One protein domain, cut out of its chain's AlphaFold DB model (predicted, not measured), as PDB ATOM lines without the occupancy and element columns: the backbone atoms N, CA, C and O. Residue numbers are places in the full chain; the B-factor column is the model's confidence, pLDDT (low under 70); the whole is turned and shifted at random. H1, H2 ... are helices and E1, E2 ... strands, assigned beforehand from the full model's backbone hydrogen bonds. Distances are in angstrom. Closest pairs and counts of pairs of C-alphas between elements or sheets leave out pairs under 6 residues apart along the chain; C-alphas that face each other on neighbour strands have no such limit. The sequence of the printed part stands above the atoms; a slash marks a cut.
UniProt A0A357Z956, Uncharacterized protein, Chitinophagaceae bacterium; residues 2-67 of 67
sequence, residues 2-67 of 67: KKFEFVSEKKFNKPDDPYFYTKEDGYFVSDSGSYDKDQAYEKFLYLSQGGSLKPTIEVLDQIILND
ATOM      1  N   LYS A   2      -8.966  22.387  -3.921       88.56
ATOM      2  CA  LYS A   2      -8.608  21.230  -3.095       88.56
ATOM      3  C   LYS A   2      -7.864  21.709  -1.851       88.56
ATOM      4  O   LYS A   2      -7.038  22.619  -1.954       88.56
ATOM      5  N   LYS A   3      -8.169  21.132  -0.694       95.44
ATOM      6  CA  LYS A   3      -7.495  21.408   0.577       95.44
ATOM      7  C   LYS A   3      -6.489  20.297   0.854       95.44
ATOM      8  O   LYS A   3      -6.868  19.133   0.901       95.44
ATOM      9  N   PHE A   4      -5.235  20.666   1.092       96.69
ATOM     10  CA  PHE A   4      -4.193  19.738   1.523       96.69
ATOM     11  C   PHE A   4      -3.773  20.061   2.955       96.69
ATOM     12  O   PHE A   4      -3.534  21.221   3.287       96.69
ATOM     13  N   GLU A   5      -3.672  19.041   3.803       98.00
ATOM     14  CA  GLU A   5      -3.252  19.175   5.200       98.00
ATOM     15  C   GLU A   5      -2.096  18.220   5.484       98.00
ATOM     16  O   GLU A   5      -2.202  17.028   5.203       98.00
ATOM     17  N   PHE A   6      -1.012  18.734   6.065       98.00
ATOM     18  CA  PHE A   6       0.096  17.923   6.561       98.00
ATOM     19  C   PHE A   6      -0.152  17.572   8.030       98.00
ATOM     20  O   PHE A   6      -0.235  18.455   8.885       98.00
ATOM     21  N   VAL A   7      -0.318  16.287   8.316       98.06
ATOM     22  CA  VAL A   7      -0.778  15.766   9.605       98.06
ATOM     23  C   VAL A   7       0.346  14.995  10.284       98.06
ATOM     24  O   VAL A   7       1.087  14.268   9.632       98.06
ATOM     25  N   SER A   8       0.445  15.136  11.606       96.88
ATOM     26  CA  SER A   8       1.268  14.293  12.474       96.88
ATOM     27  C   SER A   8       0.349  13.553  13.439       96.88
ATOM     28  O   SER A   8      -0.418  14.177  14.172       96.88
ATOM     29  N   GLU A   9       0.408  12.228  13.425       95.00
ATOM     30  CA  GLU A   9      -0.385  11.354  14.279       95.00
ATOM     31  C   GLU A   9       0.529  10.536  15.187       95.00
ATOM     32  O   GLU A   9       1.492   9.921  14.740       95.00
ATOM     33  N   LYS A  10       0.216  10.514  16.481       93.31
ATOM     34  CA  LYS A  10       0.938   9.726  17.480       93.31
ATOM     35  C   LYS A  10       0.061   8.570  17.928       93.31
ATOM     36  O   LYS A  10      -1.106   8.774  18.262       93.31
ATOM     37  N   LYS A  11       0.618   7.361  17.977       85.69
ATOM     38  CA  LYS A  11      -0.105   6.209  18.526       85.69
ATOM     39  C   LYS A  11      -0.064   6.262  20.048       85.69
ATOM     40  O   LYS A  11       0.968   6.589  20.626       85.69
ATOM     41  N   PHE A  12      -1.159   5.874  20.701       85.56
ATOM     42  CA  PHE A  12      -1.254   5.856  22.167       85.56
ATOM     43  C   PHE A  12      -0.109   5.070  22.831       85.56
ATOM     44  O   PHE A  12       0.416   5.477  23.859       85.56
ATOM     45  N   ASN A  13       0.315   3.964  22.215       83.81
ATOM     46  CA  ASN A  13       1.394   3.106  22.706       83.81
ATOM     47  C   ASN A  13       2.807   3.543  22.276       83.81
ATOM     48  O   ASN A  13       3.773   2.911  22.697       83.81
ATOM     49  N   LYS A  14       2.936   4.565  21.420       85.06
ATOM     50  CA  LYS A  14       4.211   5.090  20.907       85.06
ATOM     51  C   LYS A  14       4.126   6.614  20.701       85.06
ATOM     52  O   LYS A  14       4.104   7.081  19.562       85.06
ATOM     53  N   PRO A  15       4.033   7.406  21.783       84.56
ATOM     54  CA  PRO A  15       3.873   8.860  21.692       84.56
ATOM     55  C   PRO A  15       5.103   9.584  21.118       84.56
ATOM     56  O   PRO A  15       4.980  10.722  20.652       84.56
ATOM     57  N   ASP A  16       6.264   8.931  21.140       89.44
ATOM     58  CA  ASP A  16       7.534   9.475  20.655       89.44
ATOM     59  C   ASP A  16       7.813   9.146  19.178       89.44
ATOM     60  O   ASP A  16       8.700   9.756  18.589       89.44
ATOM     61  N   ASP A  17       6.999   8.279  18.557       89.44
ATOM     62  CA  ASP A  17       7.108   7.889  17.142       89.44
ATOM     63  C   ASP A  17       5.924   8.459  16.330       89.44
ATOM     64  O   ASP A  17       4.958   7.737  16.042       89.44
ATOM     65  N   PRO A  18       5.928   9.760  15.977       94.31
ATOM     66  CA  PRO A  18       4.885  10.329  15.135       94.31
ATOM     67  C   PRO A  18       4.926   9.739  13.720       94.31
ATOM     68  O   PRO A  18       5.983   9.595  13.111       94.31
ATOM     69  N   TYR A  19       3.750   9.453  13.171       95.25
ATOM     70  CA  TYR A  19       3.546   9.156  11.761       95.25
ATOM     71  C   TYR A  19       3.038  10.411  11.053       95.25
ATOM     72  O   TYR A  19       2.076  11.039  11.501       95.25
ATOM     73  N   PHE A  20       3.686  10.795   9.962       97.44
ATOM     74  CA  PHE A  20       3.362  11.995   9.196       97.44
ATOM     75  C   PHE A  20       2.684  11.614   7.889       97.44
ATOM     76  O   PHE A  20       3.091  10.637   7.269       97.44
ATOM     77  N   TYR A  21       1.671  12.366   7.457       97.62
ATOM     78  CA  TYR A  21       0.951  12.094   6.209       97.62
ATOM     79  C   TYR A  21       0.168  13.300   5.680       97.62
ATOM     80  O   TYR A  21       0.029  14.317   6.357       97.62
ATOM     81  N   THR A  22      -0.389  13.166   4.478       98.00
ATOM     82  CA  THR A  22      -1.225  14.179   3.825       98.00
ATOM     83  C   THR A  22      -2.699  13.782   3.849       98.00
ATOM     84  O   THR A  22      -3.051  12.638   3.543       98.00
ATOM     85  N   LYS A  23      -3.575  14.745   4.161       97.38
ATOM     86  CA  LYS A  23      -5.004  14.666   3.841       97.38
ATOM     87  C   LYS A  23      -5.337  15.554   2.648       97.38
ATOM     88  O   LYS A  23      -4.927  16.711   2.628       97.38
ATOM     89  N   GLU A  24      -6.100  15.028   1.699       95.81
ATOM     90  CA  GLU A  24      -6.718  15.767   0.593       95.81
ATOM     91  C   GLU A  24      -8.227  15.825   0.848       95.81
ATOM     92  O   GLU A  24      -8.876  14.790   0.985       95.81
ATOM     93  N   ASP A  25      -8.783  17.030   0.984       95.69
ATOM     94  CA  ASP A  25     -10.209  17.268   1.255       95.69
ATOM     95  C   ASP A  25     -10.754  16.449   2.448       95.69
ATOM     96  O   ASP A  25     -11.893  15.985   2.460       95.69
ATOM     97  N   GLY A  26      -9.916  16.275   3.477       94.12
ATOM     98  CA  GLY A  26     -10.227  15.525   4.698       94.12
ATOM     99  C   GLY A  26      -9.926  14.022   4.636       94.12
ATOM    100  O   GLY A  26      -9.948  13.366   5.681       94.12
ATOM    101  N   TYR A  27      -9.575  13.483   3.467       94.75
ATOM    102  CA  TYR A  27      -9.279  12.064   3.260       94.75
ATOM    103  C   TYR A  27      -7.780  11.781   3.277       94.75
ATOM    104  O   TYR A  27      -6.989  12.528   2.712       94.75
ATOM    105  N   PHE A  28      -7.382  10.675   3.907       93.81
ATOM    106  CA  PHE A  28      -5.995  10.210   3.921       93.81
ATOM    107  C   PHE A  28      -5.518   9.806   2.520       93.81
ATOM    108  O   PHE A  28      -6.182   9.027   1.838       93.81
ATOM    109  N   VAL A  29      -4.339  10.289   2.119       94.00
ATOM    110  CA  VAL A  29      -3.661   9.850   0.893       94.00
ATOM    111  C   VAL A  29      -2.708   8.705   1.239       94.00
ATOM    112  O   VAL A  29      -1.676   8.940   1.868       94.00
ATOM    113  N   SER A  30      -3.038   7.481   0.811       87.56
ATOM    114  CA  SER A  30      -2.337   6.226   1.159       87.56
ATOM    115  C   SER A  30      -0.816   6.309   1.086       87.56
ATOM    116  O   SER A  30      -0.119   5.960   2.036       87.56
ATOM    117  N   ASP A  31      -0.305   6.833  -0.022       90.62
ATOM    118  CA  ASP A  31       1.123   6.785  -0.348       90.62
ATOM    119  C   ASP A  31       1.909   7.987   0.206       90.62
ATOM    120  O   ASP A  31       3.131   8.091   0.041       90.62
ATOM    121  N   SER A  32       1.221   8.899   0.901       94.50
ATOM    122  CA  SER A  32       1.816  10.117   1.458       94.50
ATOM    123  C   SER A  32       2.570   9.899   2.771       94.50
ATOM    124  O   SER A  32       3.397  10.730   3.137       94.50
ATOM    125  N   GLY A  33       2.300   8.803   3.483       94.38
ATOM    126  CA  GLY A  33       2.755   8.664   4.858       94.38
ATOM    127  C   GLY A  33       4.217   8.223   5.024       94.38
ATOM    128  O   GLY A  33       4.760   7.496   4.188       94.38
ATOM    129  N   SER A  34       4.858   8.663   6.112       95.69
ATOM    130  CA  SER A  34       6.197   8.234   6.551       95.69
ATOM    131  C   SER A  34       6.398   8.486   8.054       95.69
ATOM    132  O   SER A  34       5.758   9.360   8.636       95.69
ATOM    133  N   TYR A  35       7.301   7.734   8.690       94.38
ATOM    134  CA  TYR A  35       7.809   8.060  10.035       94.38
ATOM    135  C   TYR A  35       8.931   9.111   9.993       94.38
ATOM    136  O   TYR A  35       9.282   9.688  11.016       94.38
ATOM    137  N   ASP A  36       9.467   9.389   8.803       96.06
ATOM    138  CA  ASP A  36      10.379  10.499   8.545       96.06
ATOM    139  C   ASP A  36       9.572  11.736   8.112       96.06
ATOM    140  O   ASP A  36       8.821  11.702   7.129       96.06
ATOM    141  N   LYS A  37       9.702  12.830   8.871       96.31
ATOM    142  CA  LYS A  37       8.948  14.067   8.633       96.31
ATOM    143  C   LYS A  37       9.310  14.715   7.300       96.31
ATOM    144  O   LYS A  37       8.410  15.223   6.631       96.31
ATOM    145  N   ASP A  38      10.586  14.719   6.934       97.44
ATOM    146  CA  ASP A  38      11.073  15.424   5.752       97.44
ATOM    147  C   ASP A  38      10.589  14.704   4.492       97.44
ATOM    148  O   ASP A  38       9.999  15.330   3.612       97.44
ATOM    149  N   GLN A  39      10.663  13.369   4.474       97.00
ATOM    150  CA  GLN A  39      10.101  12.563   3.385       97.00
ATOM    151  C   GLN A  39       8.586  12.750   3.222       97.00
ATOM    152  O   GLN A  39       8.076  12.852   2.104       97.00
ATOM    153  N   ALA A  40       7.831  12.778   4.326       97.31
ATOM    154  CA  ALA A  40       6.389  13.010   4.263       97.31
ATOM    155  C   ALA A  40       6.062  14.440   3.793       97.31
ATOM    156  O   ALA A  40       5.080  14.653   3.078       97.31
ATOM    157  N   TYR A  41       6.893  15.419   4.160       98.00
ATOM    158  CA  TYR A  41       6.720  16.810   3.756       98.00
ATOM    159  C   TYR A  41       7.017  17.032   2.266       98.00
ATOM    160  O   TYR A  41       6.265  17.733   1.591       98.00
ATOM    161  N   GLU A  42       8.041  16.383   1.711       97.94
ATOM    162  CA  GLU A  42       8.307  16.399   0.265       97.94
ATOM    163  C   GLU A  42       7.109  15.866  -0.534       97.94
ATOM    164  O   GLU A  42       6.658  16.491  -1.499       97.94
ATOM    165  N   LYS A  43       6.523  14.752  -0.081       97.00
ATOM    166  CA  LYS A  43       5.299  14.183  -0.665       97.00
ATOM    167  C   LYS A  43       4.110  15.139  -0.562       97.00
ATOM    168  O   LYS A  43       3.344  15.267  -1.517       97.00
ATOM    169  N   PHE A  44       3.950  15.815   0.575       97.62
ATOM    170  CA  PHE A  44       2.921  16.839   0.765       97.62
ATOM    171  C   PHE A  44       3.064  17.985  -0.247       97.62
ATOM    172  O   PHE A  44       2.083  18.334  -0.908       97.62
ATOM    173  N   LEU A  45       4.276  18.525  -0.422       97.75
ATOM    174  CA  LEU A  45       4.539  19.579  -1.402       97.75
ATOM    175  C   LEU A  45       4.206  19.114  -2.821       97.75
ATOM    176  O   LEU A  45       3.479  19.811  -3.530       97.75
ATOM    177  N   TYR A  46       4.658  17.919  -3.204       96.75
ATOM    178  CA  TYR A  46       4.383  17.343  -4.518       96.75
ATOM    179  C   TYR A  46       2.875  17.208  -4.804       96.75
ATOM    180  O   TYR A  46       2.400  17.641  -5.856       96.75
ATOM    181  N   LEU A  47       2.099  16.683  -3.849       95.25
ATOM    182  CA  LEU A  47       0.638  16.572  -3.964       95.25
ATOM    183  C   LEU A  47      -0.039  17.948  -4.056       95.25
ATOM    184  O   LEU A  47      -0.914  18.151  -4.897       95.25
ATOM    185  N   SER A  48       0.393  18.915  -3.239       94.50
ATOM    186  CA  SER A  48      -0.193  20.266  -3.208       94.50
ATOM    187  C   SER A  48      -0.016  21.045  -4.518       94.50
ATOM    188  O   SER A  48      -0.809  21.934  -4.824       94.50
ATOM    189  N   GLN A  49       0.992  20.681  -5.315       95.25
ATOM    190  CA  GLN A  49       1.272  21.248  -6.637       95.25
ATOM    191  C   GLN A  49       0.508  20.539  -7.770       95.25
ATOM    192  O   GLN A  49       0.663  20.899  -8.935       95.25
ATOM    193  N   GLY A  50      -0.328  19.544  -7.447       92.12
ATOM    194  CA  GLY A  50      -1.102  18.764  -8.415       92.12
ATOM    195  C   GLY A  50      -0.440  17.456  -8.857       92.12
ATOM    196  O   GLY A  50      -0.936  16.819  -9.786       92.12
ATOM    197  N   GLY A  51       0.653  17.039  -8.209       91.44
ATOM    198  CA  GLY A  51       1.261  15.726  -8.416       91.44
ATOM    199  C   GLY A  51       0.359  14.574  -7.958       91.44
ATOM    200  O   GLY A  51      -0.597  14.762  -7.205       91.44
ATOM    201  N   SER A  52       0.671  13.353  -8.398       90.31
ATOM    202  CA  SER A  52      -0.041  12.134  -7.997       90.31
ATOM    203  C   SER A  52       0.951  11.078  -7.538       90.31
ATOM    204  O   SER A  52       1.844  10.703  -8.288       90.31
ATOM    205  N   LEU A  53       0.767  10.570  -6.319       89.88
ATOM    206  CA  LEU A  53       1.547   9.445  -5.785       89.88
ATOM    207  C   LEU A  53       0.940   8.081  -6.130       89.88
ATOM    208  O   LEU A  53       1.488   7.057  -5.732       89.88
ATOM    209  N   LYS A  54      -0.196   8.056  -6.844       85.75
ATOM    210  CA  LYS A  54      -0.828   6.801  -7.250       85.75
ATOM    211  C   LYS A  54       0.156   6.001  -8.104       85.75
ATOM    212  O   LYS A  54       0.664   6.556  -9.081       85.75
ATOM    213  N   PRO A  55       0.404   4.724  -7.779       82.12
ATOM    214  CA  PRO A  55       1.251   3.888  -8.607       82.12
ATOM    215  C   PRO A  55       0.634   3.745  -9.999       82.12
ATOM    216  O   PRO A  55      -0.586   3.648 -10.151       82.12
ATOM    217  N   THR A  56       1.487   3.704 -11.019       83.31
ATOM    218  CA  THR A  56       1.074   3.250 -12.346       83.31
ATOM    219  C   THR A  56       0.819   1.754 -12.253       83.31
ATOM    220  O   THR A  56       1.735   0.983 -11.975       83.31
ATOM    221  N   ILE A  57      -0.433   1.349 -12.439       87.31
ATOM    222  CA  ILE A  57      -0.826  -0.057 -12.407       87.31
ATOM    223  C   ILE A  57      -0.899  -0.550 -13.848       87.31
ATOM    224  O   ILE A  57      -1.653  -0.007 -14.654       87.31
ATOM    225  N   GLU A  58      -0.133  -1.589 -14.151       92.00
ATOM    226  CA  GLU A  58      -0.239  -2.351 -15.389       92.00
ATOM    227  C   GLU A  58      -0.835  -3.722 -15.057       92.00
ATOM    228  O   GLU A  58      -0.303  -4.457 -14.222       92.00
ATOM    229  N   VAL A  59      -1.969  -4.057 -15.674       91.06
ATOM    230  CA  VAL A  59      -2.586  -5.380 -15.538       91.06
ATOM    231  C   VAL A  59      -1.988  -6.278 -16.614       91.06
ATOM    232  O   VAL A  59      -2.272  -6.091 -17.794       91.06
ATOM    233  N   LEU A  60      -1.142  -7.226 -16.208       95.00
ATOM    234  CA  LEU A  60      -0.428  -8.111 -17.135       95.00
ATOM    235  C   LEU A  60      -1.278  -9.292 -17.623       95.00
ATOM    236  O   LEU A  60      -1.063  -9.779 -18.727       95.00
ATOM    237  N   ASP A  61      -2.229  -9.755 -16.810       93.88
ATOM    238  CA  ASP A  61      -3.141 -10.850 -17.149       93.88
ATOM    239  C   ASP A  61      -4.430 -10.745 -16.311       93.88
ATOM    240  O   ASP A  61      -4.415 -10.182 -15.211       93.88
ATOM    241  N   GLN A  62      -5.548 -11.268 -16.819       92.69
ATOM    242  CA  GLN A  62      -6.832 -11.308 -16.112       92.69
ATOM    243  C   GLN A  62      -7.632 -12.567 -16.475       92.69
ATOM    244  O   GLN A  62      -7.761 -12.924 -17.645       92.69
ATOM    245  N   ILE A  63      -8.242 -13.208 -15.473       93.56
ATOM    246  CA  ILE A  63      -9.170 -14.330 -15.669       93.56
ATOM    247  C   ILE A  63     -10.572 -13.860 -15.288       93.56
ATOM    248  O   ILE A  63     -10.798 -13.426 -14.159       93.56
ATOM    249  N   ILE A  64     -11.513 -13.964 -16.225       91.56
ATOM    250  CA  ILE A  64     -12.934 -13.691 -15.988       91.56
ATOM    251  C   ILE A  64     -13.647 -15.037 -15.900       91.56
ATOM    252  O   ILE A  64     -13.620 -15.820 -16.850       91.56
ATOM    253  N   LEU A  65     -14.264 -15.309 -14.752       89.38
ATOM    254  CA  LEU A  65     -15.117 -16.476 -14.551       89.38
ATOM    255  C   LEU A  65     -16.572 -16.041 -14.736       89.38
ATOM    256  O   LEU A  65     -16.991 -15.047 -14.145       89.38
ATOM    257  N   ASN A  66     -17.318 -16.781 -15.553       77.69
ATOM    258  CA  ASN A  66     -18.768 -16.647 -15.661       77.69
ATOM    259  C   ASN A  66     -19.410 -17.820 -14.907       77.69
ATOM    260  O   ASN A  66     -18.911 -18.943 -15.031       77.69
ATOM    261  N   ASP A  67     -20.471 -17.536 -14.146       72.25
ATOM    262  CA  ASP A  67     -21.306 -18.537 -13.460       72.25
ATOM    263  C   ASP A  67     -22.049 -19.462 -14.443       72.25
ATOM    264  O   ASP A  67     -22.470 -18.980 -15.524       72.25
TER     265      ASP A  67
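Overview. This is residues 2 to 67 of the 67 residues of an uncharacterized protein of Chitinophagaceae bacterium (UniProt A0A357Z956). A two-stranded antiparallel hairpin, E1 and E2, with the single helix H1 packed over one face of it makes a small body, and from this body a long tail sticks out, residues 56 to 67 standing free. The far end of the hairpin bends, E2 turning by 80 degrees at residue 17. The 66 printed residues hold E1, E2 and H1 in that order, a mixed class with 31 residues, under half, in named elements. The whole is only just loose, close to extended, with a radius of gyration of the C-alphas of 16.3 A, and it is elongated, spanning 51 by 33 by 20 A.

Arrangement. Begin with E1, residues 4 to 11, and E2, residues 14 to 24, antiparallel neighbours in a hairpin at 157 degrees between their directions. Look across the pair for N 5 and O 23, 2.9 A apart, and N 9 and O 19, 2.8 A apart, both within hydrogen-bond range. Residues 27 to 28 pair antiparallel with 23 to 24 of E2. Next take H1, residues 37 to 48: its closest C-alphas to E2 are those of Phe 44 and Thr 22, 5.8 A apart. Its closest to E1 are those of Ser 48 and Phe 4, 6.2 A apart. In H1 every O i to N i+4 pair is within hydrogen-bond range.

Along the chain. Find C-alpha 4 at (-4.193, 19.738, 1.523); from there E1 runs 22.1 A to C-alpha 11. E2 runs 25.4 A from C-alpha 14 to C-alpha 24. H1 runs 16.2 A from C-alpha 37 to C-alpha 48 at (-0.193, 20.266, -3.208).

Size, cuts and confidence. The C-alphas of Asp 16 and Asp 67 are the two farthest apart, 52.7 A. The printed part has no cut; the link from E1 to E2 is tight, that from E2 to H1 long. No printed residue is under 70 in pLDDT.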